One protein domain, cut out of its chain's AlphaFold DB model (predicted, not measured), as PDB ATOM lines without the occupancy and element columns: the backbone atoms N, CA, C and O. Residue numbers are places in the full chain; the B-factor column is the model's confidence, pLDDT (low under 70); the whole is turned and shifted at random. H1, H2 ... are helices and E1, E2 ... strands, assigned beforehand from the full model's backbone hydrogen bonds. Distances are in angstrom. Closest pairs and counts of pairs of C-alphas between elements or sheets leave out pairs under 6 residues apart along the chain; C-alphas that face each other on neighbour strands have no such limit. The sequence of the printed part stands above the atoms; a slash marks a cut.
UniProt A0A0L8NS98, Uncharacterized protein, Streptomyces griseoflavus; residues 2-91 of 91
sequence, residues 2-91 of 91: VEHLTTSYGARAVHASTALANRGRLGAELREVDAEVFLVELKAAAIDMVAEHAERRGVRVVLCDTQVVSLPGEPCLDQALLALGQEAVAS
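Overview. This is residues 2 to 91 of the 91 residues of an uncharacterized protein of Streptomyces griseoflavus (UniProt A0A0L8NS98). A small body sits at one end of this model: two short parallel strands, E1 and E2, side by side, with H3 packed on them and H2 side by side with H3. From the end of E2 a long link, residues 65 to 76, leads away to H4, whose residues 79 to 90 stick out with Ser 91 as a free arm and make much of the length, while H1 lies off the body, touching no other helix. The 90 printed residues hold four named helices and two named strands, in the order H1, H2, E1, H3, E2, H4, and the class is mostly helix. The sheet has the order E1, E2 and is parallel. The whole is only just loose, close to extended, with a radius of gyration of the C-alphas of 17.8 A, and it spans 56 by 29 by 17 A.

Arrangement. H1, residues 2 to 9, is apart from H2, residues 23 to 32, and the link between them, residues 10 to 22, is long. A tight link of 4 residues joins H2 to E1, residues 37 to 41. A tight link of 5 residues joins E1 to H3, residues 47 to 57, and a tight link of 2 residues joins H3 to E2, residues 60 to 64. E1, H3 and E2 form a strand-helix-strand unit, two parallel neighbour strands with a helix between them along the chain, and its crossover is right-handed. E1 and E2 are parallel, with 26 degrees between their directions. The C-alphas of Glu 41 and Cys 64 face each other at 4.7 A. Across the pair, N 62 and O 38 are within hydrogen-bond range at 2.8 A, and so are N 38 and O 60 at 2.9 A. The closest C-alphas of H3 and E2 are those of Ala 51 and Val 61, 6.3 A apart, and those of H3 and E1 are Val 40 and Ile 47, 6.7 A apart. H2 and H3 touch, with 4 pairs of C-alphas within 8 A. Their closest C-alphas are those of Leu 30 and His 53, 7.4 A apart. They run the same way at a shallow tilt of 26 degrees. H4, residues 77 to 90, is apart from H1, H2, H3 and E1. In H1, H3 and H4 every O i to N i+4 pair is within hydrogen-bond range; in H2, 4 of 6 are.

Along the chain. H1 begins at C-alpha 2 at (125.371, 176.061, 145.898) and is 10.3 A long from first to last C-alpha. H2 is 14.6 A long, from Arg 23 to Glu 32. E1, from Val 37 to Glu 41, is 13.4 A long. H3 begins at C-alpha 47 at (141.291, 180.890, 138.272) and is 15.7 A long to Arg 57. E2, from Arg 60 to Cys 64, is 12.7 A long. H4, from Leu 77, is the longest helix with 14 residues and 20.1 A, and it ends at C-alpha 90 at (132.915, 208.416, 169.142).

Size, cuts and confidence. The two C-alphas farthest apart are those of Gly 58 and Ser 91, at 57.4 A. Without residues 79 to 91, which stand free, the body has 77 residues and spans 43 by 26 by 17 A, with a radius of gyration of 14.1 A. The printed part, residues 2 to 91, has no cut and ends at the chain's last residue. The long links are H1 to H2, with 13 residues, and E2 to H4, with 12. The mean pLDDT of the printed part is 93.3, and one printed residue, Ser 91, is under 70.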
ATOM      1  N   VAL A   2     126.075 177.205 146.526       90.19
ATOM      2  CA  VAL A   2     125.371 176.061 145.898       90.19
ATOM      3  C   VAL A   2     123.851 176.168 146.040       90.19
ATOM      4  O   VAL A   2     123.153 176.129 145.036       90.19
ATOM      5  N   GLU A   3     123.357 176.395 147.258       89.31
ATOM      6  CA  GLU A   3     121.923 176.578 147.510       89.31
ATOM      7  C   GLU A   3     121.329 177.703 146.658       89.31
ATOM      8  O   GLU A   3     120.389 177.462 145.913       89.31
ATOM      9  N   HIS A   4     121.937 178.893 146.671       87.50
ATOM     10  CA  HIS A   4     121.493 180.028 145.859       87.50
ATOM     11  C   HIS A   4     121.463 179.719 144.352       87.50
ATOM     12  O   HIS A   4     120.542 180.145 143.659       87.50
ATOM     13  N   LEU A   5     122.447 178.974 143.835       90.06
ATOM     14  CA  LEU A   5     122.468 178.541 142.433       90.06
ATOM     15  C   LEU A   5     121.298 177.596 142.127       90.06
ATOM     16  O   LEU A   5     120.643 177.731 141.095       90.06
ATOM     17  N   THR A   6     120.998 176.674 143.037       93.25
ATOM     18  CA  THR A   6     119.881 175.741 142.886       93.25
ATOM     19  C   THR A   6     118.529 176.435 143.011       93.25
ATOM     20  O   THR A   6     117.675 176.247 142.149       93.25
ATOM     21  N   THR A   7     118.321 177.268 144.028       92.88
ATOM     22  CA  THR A   7     117.018 177.893 144.294       92.88
ATOM     23  C   THR A   7     116.703 179.034 143.334       92.88
ATOM     24  O   THR A   7     115.558 179.173 142.917       92.88
ATOM     25  N   SER A   8     117.696 179.851 142.975       90.62
ATOM     26  CA  SER A   8     117.475 181.069 142.180       90.62
ATOM     27  C   SER A   8     117.621 180.836 140.677       90.62
ATOM     28  O   SER A   8     116.995 181.541 139.892       90.62
ATOM     29  N   TYR A   9     118.435 179.854 140.269       90.56
ATOM     30  CA  TYR A   9     118.739 179.590 138.857       90.56
ATOM     31  C   TYR A   9     118.384 178.167 138.406       90.56
ATOM     32  O   TYR A   9     118.601 177.832 137.243       90.56
ATOM     33  N   GLY A  10     117.864 177.309 139.295       94.25
ATOM     34  CA  GLY A  10     117.552 175.914 138.966       94.25
ATOM     35  C   GLY A  10     118.788 175.067 138.650       94.25
ATOM     36  O   GLY A  10     118.672 174.007 138.036       94.25
ATOM     37  N   ALA A  11     119.982 175.531 139.027       94.44
ATOM     38  CA  ALA A  11     121.225 174.855 138.694       94.44
ATOM     39  C   ALA A  11     121.451 173.620 139.578       94.44
ATOM     40  O   ALA A  11     121.220 173.633 140.791       94.44
ATOM     41  N   ARG A  12     121.994 172.558 138.980       95.19
ATOM     42  CA  ARG A  12     122.455 171.370 139.702       95.19
ATOM     43  C   ARG A  12     123.959 171.467 139.934       95.19
ATOM     44  O   ARG A  12     124.740 171.294 139.003       95.19
ATOM     45  N   ALA A  13     124.369 171.716 141.175       94.31
ATOM     46  CA  ALA A  13     125.782 171.673 141.534       94.31
ATOM     47  C   ALA A  13     126.258 170.216 141.611       94.31
ATOM     48  O   ALA A  13     125.795 169.449 142.451       94.31
ATOM     49  N   VAL A  14     127.175 169.842 140.720       95.56
ATOM     50  CA  VAL A  14     127.782 168.500 140.690       95.56
ATOM     51  C   VAL A  14     129.013 168.389 141.587       95.56
ATOM     52  O   VAL A  14     129.317 167.308 142.076       95.56
ATOM     53  N   HIS A  15     129.701 169.509 141.819       95.56
ATOM     54  CA  HIS A  15     130.866 169.613 142.692       95.56
ATOM     55  C   HIS A  15     131.015 171.047 143.195       95.56
ATOM     56  O   HIS A  15     130.679 171.997 142.486       95.56
ATOM     57  N   ALA A  16     131.556 171.206 144.401       95.19
ATOM     58  CA  ALA A  16     131.973 172.494 144.940       95.19
ATOM     59  C   ALA A  16     133.367 172.340 145.553       95.19
ATOM     60  O   ALA A  16     133.548 171.611 146.528       95.19
ATOM     61  N   SER A  17     134.356 173.021 144.973       94.50
ATOM     62  CA  SER A  17     135.739 172.967 145.447       94.50
ATOM     63  C   SER A  17     136.035 174.097 146.426       94.50
ATOM     64  O   SER A  17     135.715 175.255 146.168       94.50
ATOM     65  N   THR A  18     136.731 173.773 147.512       93.12
ATOM     66  CA  THR A  18     137.369 174.753 148.405       93.12
ATOM     67  C   THR A  18     138.889 174.785 148.215       93.12
ATOM     68  O   THR A  18     139.609 175.385 149.010       93.12
ATOM     69  N   ALA A  19     139.409 174.106 147.186       95.00
ATOM     70  CA  ALA A  19     140.834 173.870 146.981       95.00
ATOM     71  C   ALA A  19     141.511 174.922 146.085       95.00
ATOM     72  O   ALA A  19     142.620 174.690 145.620       95.00
ATOM     73  N   LEU A  20     140.891 176.083 145.854       91.62
ATOM     74  CA  LEU A  20     141.416 177.130 144.960       91.62
ATOM     75  C   LEU A  20     142.825 177.620 145.352       91.62
ATOM     76  O   LEU A  20     143.666 177.870 144.495       91.62
ATOM     77  N   ALA A  21     143.134 177.666 146.652       93.38
ATOM     78  CA  ALA A  21     144.480 177.979 147.144       93.38
ATOM     79  C   ALA A  21     145.462 176.785 147.088       93.38
ATOM     80  O   ALA A  21     146.662 176.951 147.298       93.38
ATOM     81  N   ASN A  22     144.976 175.573 146.808       96.50
ATOM     82  CA  ASN A  22     145.759 174.344 146.720       96.50
ATOM     83  C   ASN A  22     145.663 173.753 145.308       96.50
ATOM     84  O   ASN A  22     144.861 172.860 145.030       96.50
ATOM     85  N   ARG A  23     146.544 174.231 144.425       96.25
ATOM     86  CA  ARG A  23     146.585 173.841 143.007       96.25
ATOM     87  C   ARG A  23     146.679 172.331 142.778       96.25
ATOM     88  O   ARG A  23     146.025 171.813 141.879       96.25
ATOM     89  N   GLY A  24     147.461 171.615 143.589       97.62
ATOM     90  CA  GLY A  24     147.619 170.164 143.450       97.62
ATOM     91  C   GLY A  24     146.312 169.419 143.711       97.62
ATOM     92  O   GLY A  24     145.903 168.574 142.915       97.62
ATOM     93  N   ARG A  25     145.617 169.788 144.792       97.94
ATOM     94  CA  ARG A  25     144.301 169.233 145.116       97.94
ATOM     95  C   ARG A  25     143.243 169.651 144.090       97.94
ATOM     96  O   ARG A  25     142.511 168.790 143.618       97.94
ATOM     97  N   LEU A  26     143.210 170.922 143.686       97.44
ATOM     98  CA  LEU A  26     142.291 171.413 142.652       97.44
ATOM     99  C   LEU A  26     142.456 170.646 141.332       97.44
ATOM    100  O   LEU A  26     141.472 170.241 140.725       97.44
ATOM    101  N   GLY A  27     143.694 170.394 140.903       97.56
ATOM    102  CA  GLY A  27     143.972 169.618 139.695       97.56
ATOM    103  C   GLY A  27     143.555 168.144 139.793       97.56
ATOM    104  O   GLY A  27     143.238 167.531 138.774       97.56
ATOM    105  N   ALA A  28     143.544 167.557 140.992       97.94
ATOM    106  CA  ALA A  28     142.977 166.227 141.203       97.94
ATOM    107  C   ALA A  28     141.449 166.258 141.066       97.94
ATOM    108  O   ALA A  28     140.910 165.499 140.269       97.94
ATOM    109  N   GLU A  29     140.785 167.203 141.737       97.44
ATOM    110  CA  GLU A  29     139.328 167.367 141.670       97.44
ATOM    111  C   GLU A  29     138.850 167.633 140.231       97.44
ATOM    112  O   GLU A  29     137.959 166.951 139.738       97.44
ATOM    113  N   LEU A  30     139.491 168.552 139.499       97.00
ATOM    114  CA  LEU A  30     139.117 168.878 138.114       97.00
ATOM    115  C   LEU A  30     139.162 167.667 137.167       97.00
ATOM    116  O   LEU A  30     138.404 167.624 136.204       97.00
ATOM    117  N   ARG A  31     140.035 166.681 137.410       96.31
ATOM    118  CA  ARG A  31     140.107 165.466 136.576       96.31
ATOM    119  C   ARG A  31     138.930 164.516 136.791       96.31
ATOM    120  O   ARG A  31     138.660 163.710 135.907       96.31
ATOM    121  N   GLU A  32     138.261 164.601 137.935       96.50
ATOM    122  CA  GLU A  32     137.158 163.712 138.321       96.50
ATOM    123  C   GLU A  32     135.782 164.352 138.091       96.50
ATOM    124  O   GLU A  32     134.776 163.651 138.001       96.50
ATOM    125  N   VAL A  33     135.724 165.681 137.982       95.56
ATOM    126  CA  VAL A  33     134.471 166.426 137.846       95.56
ATOM    127  C   VAL A  33     133.985 166.435 136.404       95.56
ATOM    128  O   VAL A  33     134.653 166.947 135.507       95.56
ATOM    129  N   ASP A  34     132.754 165.975 136.193       94.56
ATOM    130  CA  ASP A  34     132.033 166.151 134.937       94.56
ATOM    131  C   ASP A  34     130.954 167.238 135.072       94.56
ATOM    132  O   ASP A  34     129.908 167.021 135.685       94.56
ATOM    133  N   ALA A  35     131.236 168.433 134.545       95.88
ATOM    134  CA  ALA A  35     130.360 169.597 134.616       95.88
ATOM    135  C   ALA A  35     130.201 170.254 133.239       95.88
ATOM    136  O   ALA A  35     131.160 170.377 132.480       95.88
ATOM    137  N   GLU A  36     128.990 170.731 132.949       96.00
ATOM    138  CA  GLU A  36     128.654 171.436 131.701       96.00
ATOM    139  C   GLU A  36     129.125 172.901 131.713       96.00
ATOM    140  O   GLU A  36     129.371 173.507 130.668       96.00
ATOM    141  N   VAL A  37     129.245 173.477 132.912       96.00
ATOM    142  CA  VAL A  37     129.679 174.853 133.157       96.00
ATOM    143  C   VAL A  37     130.530 174.871 134.421       96.00
ATOM    144  O   VAL A  37     130.142 174.305 135.443       96.00
ATOM    145  N   PHE A  38     131.665 175.564 134.368       96.19
ATOM    146  CA  PHE A  38     132.466 175.871 135.547       96.19
ATOM    147  C   PHE A  38     132.146 177.274 136.047       96.19
ATOM    148  O   PHE A  38     132.095 178.227 135.272       96.19
ATOM    149  N   LEU A  39     131.960 177.397 137.357       94.94
ATOM    150  CA  LEU A  39     131.769 178.669 138.037       94.94
ATOM    151  C   LEU A  39     132.958 178.900 138.962       94.94
ATOM    152  O   LEU A  39     133.283 178.038 139.777       94.94
ATOM    153  N   VAL A  40     133.608 180.051 138.826       94.12
ATOM    154  CA  VAL A  40     134.763 180.422 139.646       94.12
ATOM    155  C   VAL A  40     134.658 181.883 140.057       94.12
ATOM    156  O   VAL A  40     134.215 182.732 139.283       94.12
ATOM    157  N   GLU A  41     135.036 182.177 141.296       90.19
ATOM    158  CA  GLU A  41     135.090 183.551 141.779       90.19
ATOM    159  C   GLU A  41     136.170 184.339 141.021       90.19
ATOM    160  O   GLU A  41     137.287 183.862 140.826       90.19
ATOM    161  N   LEU A  42     135.861 185.571 140.621       85.75
ATOM    162  CA  LEU A  42     136.743 186.436 139.833       85.75
ATOM    163  C   LEU A  42     138.086 186.712 140.533       85.75
ATOM    164  O   LEU A  42     139.104 186.905 139.876       85.75
ATOM    165  N   LYS A  43     138.082 186.730 141.868       83.38
ATOM    166  CA  LYS A  43     139.256 186.971 142.720       83.38
ATOM    167  C   LYS A  43     139.885 185.671 143.246       83.38
ATOM    168  O   LYS A  43     140.770 185.719 144.099       83.38
ATOM    169  N   ALA A  44     139.447 184.511 142.752       82.56
ATOM    170  CA  ALA A  44     139.957 183.222 143.190       82.56
ATOM    171  C   ALA A  44     141.433 183.025 142.831       82.56
ATOM    172  O   ALA A  44     141.875 183.275 141.707       82.56
ATOM    173  N   ALA A  45     142.175 182.445 143.773       86.12
ATOM    174  CA  ALA A  45     143.434 181.797 143.447       86.12
ATOM    175  C   ALA A  45     143.195 180.664 142.432       86.12
ATOM    176  O   ALA A  45     142.178 179.975 142.487       86.12
ATOM    177  N   ALA A  46     144.144 180.469 141.516       92.19
ATOM    178  CA  ALA A  46     144.102 179.412 140.504       92.19
ATOM    179  C   ALA A  46     142.913 179.475 139.515       92.19
ATOM    180  O   ALA A  46     142.549 178.454 138.926       92.19
ATOM    181  N   ILE A  47     142.324 180.658 139.298       94.12
ATOM    182  CA  ILE A  47     141.291 180.890 138.272       94.12
ATOM    183  C   ILE A  47     141.746 180.441 136.872       94.12
ATOM    184  O   ILE A  47     140.961 179.877 136.111       94.12
ATOM    185  N   ASP A  48     143.038 180.611 136.581       95.62
ATOM    186  CA  ASP A  48     143.731 180.154 135.376       95.62
ATOM    187  C   ASP A  48     143.568 178.646 135.158       95.62
ATOM    188  O   ASP A  48     143.178 178.214 134.078       95.62
ATOM    189  N   MET A  49     143.749 177.836 136.205       96.75
ATOM    190  CA  MET A  49     143.651 176.379 136.093       96.75
ATOM    191  C   MET A  49     142.242 175.910 135.725       96.75
ATOM    192  O   MET A  49     142.090 174.950 134.966       96.75
ATOM    193  N   VAL A  50     141.214 176.570 136.269       96.44
ATOM    194  CA  VAL A  50     139.812 176.269 135.951       96.44
ATOM    195  C   VAL A  50     139.501 176.688 134.515       96.44
ATOM    196  O   VAL A  50     138.914 175.901 133.773       96.44
ATOM    197  N   ALA A  51     139.941 177.885 134.110       96.12
ATOM    198  CA  ALA A  51     139.767 178.401 132.755       96.12
ATOM    199  C   ALA A  51     140.398 177.483 131.704       96.12
ATOM    200  O   ALA A  51     139.711 177.027 130.792       96.12
ATOM    201  N   GLU A  52     141.668 177.130 131.880       97.00
ATOM    202  CA  GLU A  52     142.380 176.247 130.962       97.00
ATOM    203  C   GLU A  52     141.795 174.825 130.938       97.00
ATOM    204  O   GLU A  52     141.754 174.175 129.892       97.00
ATOM    205  N   HIS A  53     141.353 174.294 132.086       97.00
ATOM    206  CA  HIS A  53     140.709 172.980 132.125       97.00
ATOM    207  C   HIS A  53     139.398 172.977 131.336       97.00
ATOM    208  O   HIS A  53     139.155 172.055 130.555       97.00
ATOM    209  N   ALA A  54     138.576 174.006 131.522       97.00
ATOM    210  CA  ALA A  54     137.315 174.147 130.819       97.00
ATOM    211  C   ALA A  54     137.515 174.380 129.313       97.00
ATOM    212  O   ALA A  54     136.831 173.747 128.510       97.00
ATOM    213  N   GLU A  55     138.502 175.197 128.926       97.38
ATOM    214  CA  GLU A  55     138.884 175.428 127.529       97.38
ATOM    215  C   GLU A  55     139.271 174.116 126.836       97.38
ATOM    216  O   GLU A  55     138.707 173.780 125.796       97.38
ATOM    217  N   ARG A  56     140.157 173.315 127.451       97.00
ATOM    218  CA  ARG A  56     140.558 171.998 126.919       97.00
ATOM    219  C   ARG A  56     139.381 171.045 126.715       97.00
ATOM    220  O   ARG A  56     139.464 170.140 125.888       97.00
ATOM    221  N   ARG A  57     138.304 171.224 127.478       96.38
ATOM    222  CA  ARG A  57     137.073 170.432 127.396       96.38
ATOM    223  C   ARG A  57     135.990 171.066 126.518       96.38
ATOM    224  O   ARG A  57     134.957 170.437 126.311       96.38
ATOM    225  N   GLY A  58     136.191 172.287 126.025       96.94
ATOM    226  CA  GLY A  58     135.182 173.028 125.268       96.94
ATOM    227  C   GLY A  58     133.940 173.415 126.084       96.94
ATOM    228  O   GLY A  58     132.871 173.591 125.504       96.94
ATOM    229  N   VAL A  59     134.054 173.537 127.410       97.06
ATOM    230  CA  VAL A  59     132.948 173.925 128.310       97.06
ATOM    231  C   VAL A  59     133.101 175.359 128.804       97.06
ATOM    232  O   VAL A  59     134.197 175.910 128.890       97.06
ATOM    233  N   ARG A  60     131.966 175.995 129.109       96.88
ATOM    234  CA  ARG A  60     131.918 177.411 129.484       96.88
ATOM    235  C   ARG A  60     132.455 177.630 130.897       96.88
ATOM    236  O   ARG A  60     132.128 176.877 131.811       96.88
ATOM    237  N   VAL A  61     133.174 178.737 131.080       96.75
ATOM    238  CA  VAL A  61     133.494 179.289 132.402       96.75
ATOM    239  C   VAL A  61     132.684 180.550 132.647       96.75
ATOM    240  O   VAL A  61     132.619 181.433 131.793       96.75
ATOM    241  N   VAL A  62     132.067 180.628 133.821       94.75
ATOM    242  CA  VAL A  62     131.380 181.813 134.328       94.75
ATOM    243  C   VAL A  62     132.189 182.369 135.491       94.75
ATOM    244  O   VAL A  62     132.384 181.698 136.507       94.75
ATOM    245  N   LEU A  63     132.649 183.606 135.330       92.38
ATOM    246  CA  LEU A  63     133.299 184.350 136.398       92.38
ATOM    247  C   LEU A  63     132.226 185.002 137.259       92.38
ATOM    248  O   LEU A  63     131.410 185.771 136.753       92.38
ATOM    249  N   CYS A  64     132.221 184.680 138.544       89.19
ATOM    250  CA  CYS A  64     131.300 185.271 139.502       89.19
ATOM    251  C   CYS A  64     132.024 186.280 140.375       89.19
ATOM    252  O   CYS A  64     133.130 186.025 140.842       89.19
ATOM    253  N   ASP A  65     131.387 187.415 140.624       87.69
ATOM    254  CA  ASP A  65     131.790 188.253 141.743       87.69
ATOM    255  C   ASP A  65     131.146 187.733 143.032       87.69
ATOM    256  O   ASP A  65     130.076 187.117 143.007       87.69
ATOM    257  N   THR A  66     131.799 187.988 144.157       80.44
ATOM    258  CA  THR A  66     131.271 187.642 145.475       80.44
ATOM    259  C   THR A  66     130.614 188.879 146.055       80.44
ATOM    260  O   THR A  66     131.290 189.832 146.430       80.44
ATOM    261  N   GLN A  67     129.286 188.856 146.119       84.75
ATOM    262  CA  GLN A  67     128.485 189.897 146.751       84.75
ATOM    263  C   GLN A  67     127.898 189.337 148.042       84.75
ATOM    264  O   GLN A  67     127.251 188.286 148.034       84.75
ATOM    265  N   VAL A  68     128.155 190.018 149.158       87.12
ATOM    266  CA  VAL A  68     127.559 189.650 150.443       87.12
ATOM    267  C   VAL A  68     126.122 190.153 150.453       87.12
ATOM    268  O   VAL A  68     125.868 191.332 150.223       87.12
ATOM    269  N   VAL A  69     125.183 189.250 150.711       86.19
ATOM    270  CA  VAL A  69     123.758 189.564 150.825       86.19
ATOM    271  C   VAL A  69     123.250 189.070 152.171       86.19
ATOM    272  O   VAL A  69     123.622 187.983 152.609       86.19
ATOM    273  N   SER A  70     122.409 189.868 152.825       89.69
ATOM    274  CA  SER A  70     121.759 189.467 154.074       89.69
ATOM    275  C   SER A  70     120.712 188.395 153.805       89.69
ATOM    276  O   SER A  70     119.945 188.495 152.840       89.69
ATOM    277  N   LEU A  71     120.650 187.382 154.667       86.75
ATOM    278  CA  LEU A  71     119.562 186.413 154.629       86.75
ATOM    279  C   LEU A  71     118.276 187.010 155.229       86.75
ATOM    280  O   LEU A  71     118.323 188.019 155.941       86.75
ATOM    281  N   PRO A  72     117.100 186.410 154.961       87.38
ATOM    282  CA  PRO A  72     115.853 186.855 155.573       87.38
ATOM    283  C   PRO A  72     115.954 186.922 157.105       87.38
ATOM    284  O   PRO A  72     116.209 185.917 157.762       87.38
ATOM    285  N   GLY A  73     115.727 188.113 157.668       92.44
ATOM    286  CA  GLY A  73     115.795 188.371 159.112       92.44
ATOM    287  C   GLY A  73     117.165 188.823 159.634       92.44
ATOM    288  O   GLY A  73     117.255 189.217 160.794       92.44
ATOM    289  N   GLU A  74     118.208 188.821 158.802       93.31
ATOM    290  CA  GLU A  74     119.533 189.328 159.169       93.31
ATOM    291  C   GLU A  74     119.678 190.831 158.873       93.31
ATOM    292  O   GLU A  74     119.073 191.342 157.923       93.31
ATOM    293  N   PRO A  75     120.487 191.571 159.657       91.44
ATOM    294  CA  PRO A  75     120.759 192.977 159.386       91.44
ATOM    295  C   PRO A  75     121.556 193.160 158.087       91.44
ATOM    296  O   PRO A  75     122.324 192.293 157.664       91.44
ATOM    297  N   CYS A  76     121.407 194.332 157.470       93.56
ATOM    298  CA  CYS A  76     122.248 194.744 156.350       93.56
ATOM    299  C   CYS A  76     123.697 194.932 156.824       93.56
ATOM    300  O   CYS A  76     123.950 195.758 157.704       93.56
ATOM    301  N   LEU A  77     124.641 194.190 156.231       93.25
ATOM    302  CA  LEU A  77     126.056 194.252 156.617       93.25
ATOM    303  C   LEU A  77     126.626 195.668 156.474       93.25
ATOM    304  O   LEU A  77     127.263 196.153 157.402       93.25
ATOM    305  N   ASP A  78     126.357 196.346 155.358       93.00
ATOM    306  CA  ASP A  78     126.877 197.697 155.113       93.00
ATOM    307  C   ASP A  78     126.419 198.679 156.195       93.00
ATOM    308  O   ASP A  78     127.213 199.459 156.718       93.00
ATOM    309  N   GLN A  79     125.148 198.601 156.596       94.62
ATOM    310  CA  GLN A  79     124.610 199.431 157.675       94.62
ATOM    311  C   GLN A  79     125.244 199.085 159.027       94.62
ATOM    312  O   GLN A  79     125.575 199.989 159.791       94.62
ATOM    313  N   ALA A  80     125.452 197.796 159.308       94.69
ATOM    314  CA  ALA A  80     126.096 197.346 160.538       94.69
ATOM    315  C   ALA A  80     127.562 197.809 160.625       94.69
ATOM    316  O   ALA A  80     128.000 198.282 161.672       94.69
ATOM    317  N   LEU A  81     128.310 197.734 159.520       95.31
ATOM    318  CA  LEU A  81     129.691 198.215 159.439       95.31
ATOM    319  C   LEU A  81     129.777 199.736 159.607       95.31
ATOM    320  O   LEU A  81     130.677 200.225 160.290       95.31
ATOM    321  N   LEU A  82     128.835 200.486 159.026       96.56
ATOM    322  CA  LEU A  82     128.759 201.937 159.201       96.56
ATOM    323  C   LEU A  82     128.480 202.322 160.657       96.56
ATOM    324  O   LEU A  82     129.164 203.198 161.183       96.56
ATOM    325  N   ALA A  83     127.526 201.656 161.313       96.31
ATOM    326  CA  ALA A  83     127.225 201.890 162.725       96.31
ATOM    327  C   ALA A  83     128.445 201.597 163.616       96.31
ATOM    328  O   ALA A  83     128.836 202.441 164.420       96.31
ATOM    329  N   LEU A  84     129.118 200.462 163.395       96.94
ATOM    330  CA  LEU A  84     130.343 200.103 164.113       96.94
ATOM    331  C   LEU A  84     131.446 201.159 163.939       96.94
ATOM    332  O   LEU A  84     132.117 201.533 164.900       96.94
ATOM    333  N   GLY A  85     131.636 201.659 162.715       97.50
ATOM    334  CA  GLY A  85     132.613 202.711 162.440       97.50
ATOM    335  C   GLY A  85     132.295 204.021 163.164       97.50
ATOM    336  O   GLY A  85     133.206 204.685 163.653       97.50
ATOM    337  N   GLN A  86     131.014 204.381 163.274       97.38
ATOM    338  CA  GLN A  86     130.579 205.575 164.005       97.38
ATOM    339  C   GLN A  86     130.833 205.448 165.509       97.38
ATOM    340  O   GLN A  86     131.345 206.385 166.117       97.38
ATOM    341  N   GLU A  87     130.524 204.291 166.093       96.94
ATOM    342  CA  GLU A  87     130.799 204.005 167.505       96.94
ATOM    343  C   GLU A  87     132.299 204.075 167.813       96.94
ATOM    344  O   GLU A  87     132.699 204.703 168.791       96.94
ATOM    345  N   ALA A  88     133.138 203.501 166.945       96.31
ATOM    346  CA  ALA A  88     134.588 203.499 167.120       96.31
ATOM    347  C   ALA A  88     135.214 204.905 167.076       96.31
ATOM    348  O   ALA A  88     136.216 205.142 167.741       96.31
ATOM    349  N   VAL A  89     134.639 205.833 166.302       96.00
ATOM    350  CA  VAL A  89     135.112 207.230 166.207       96.00
ATOM    351  C   VAL A  89     134.598 208.096 167.365       96.00
ATOM    352  O   VAL A  89     135.184 209.136 167.658       96.00
ATOM    353  N   ALA A  90     133.505 207.695 168.015       89.25
ATOM    354  CA  ALA A  90     132.915 208.416 169.142       89.25
ATOM    355  C   ALA A  90     133.540 208.064 170.510       89.25
ATOM    356  O   ALA A  90     133.201 208.715 171.502       89.25
ATOM    357  N   SER A  91     134.414 207.048 170.566       67.19
ATOM    358  CA  SER A  91     135.175 206.625 171.756       67.19
ATOM    359  C   SER A  91     136.551 207.280 171.843       67.19
ATOM    360  O   SER A  91     137.063 207.299 172.986       67.19
TER     361      SER A  91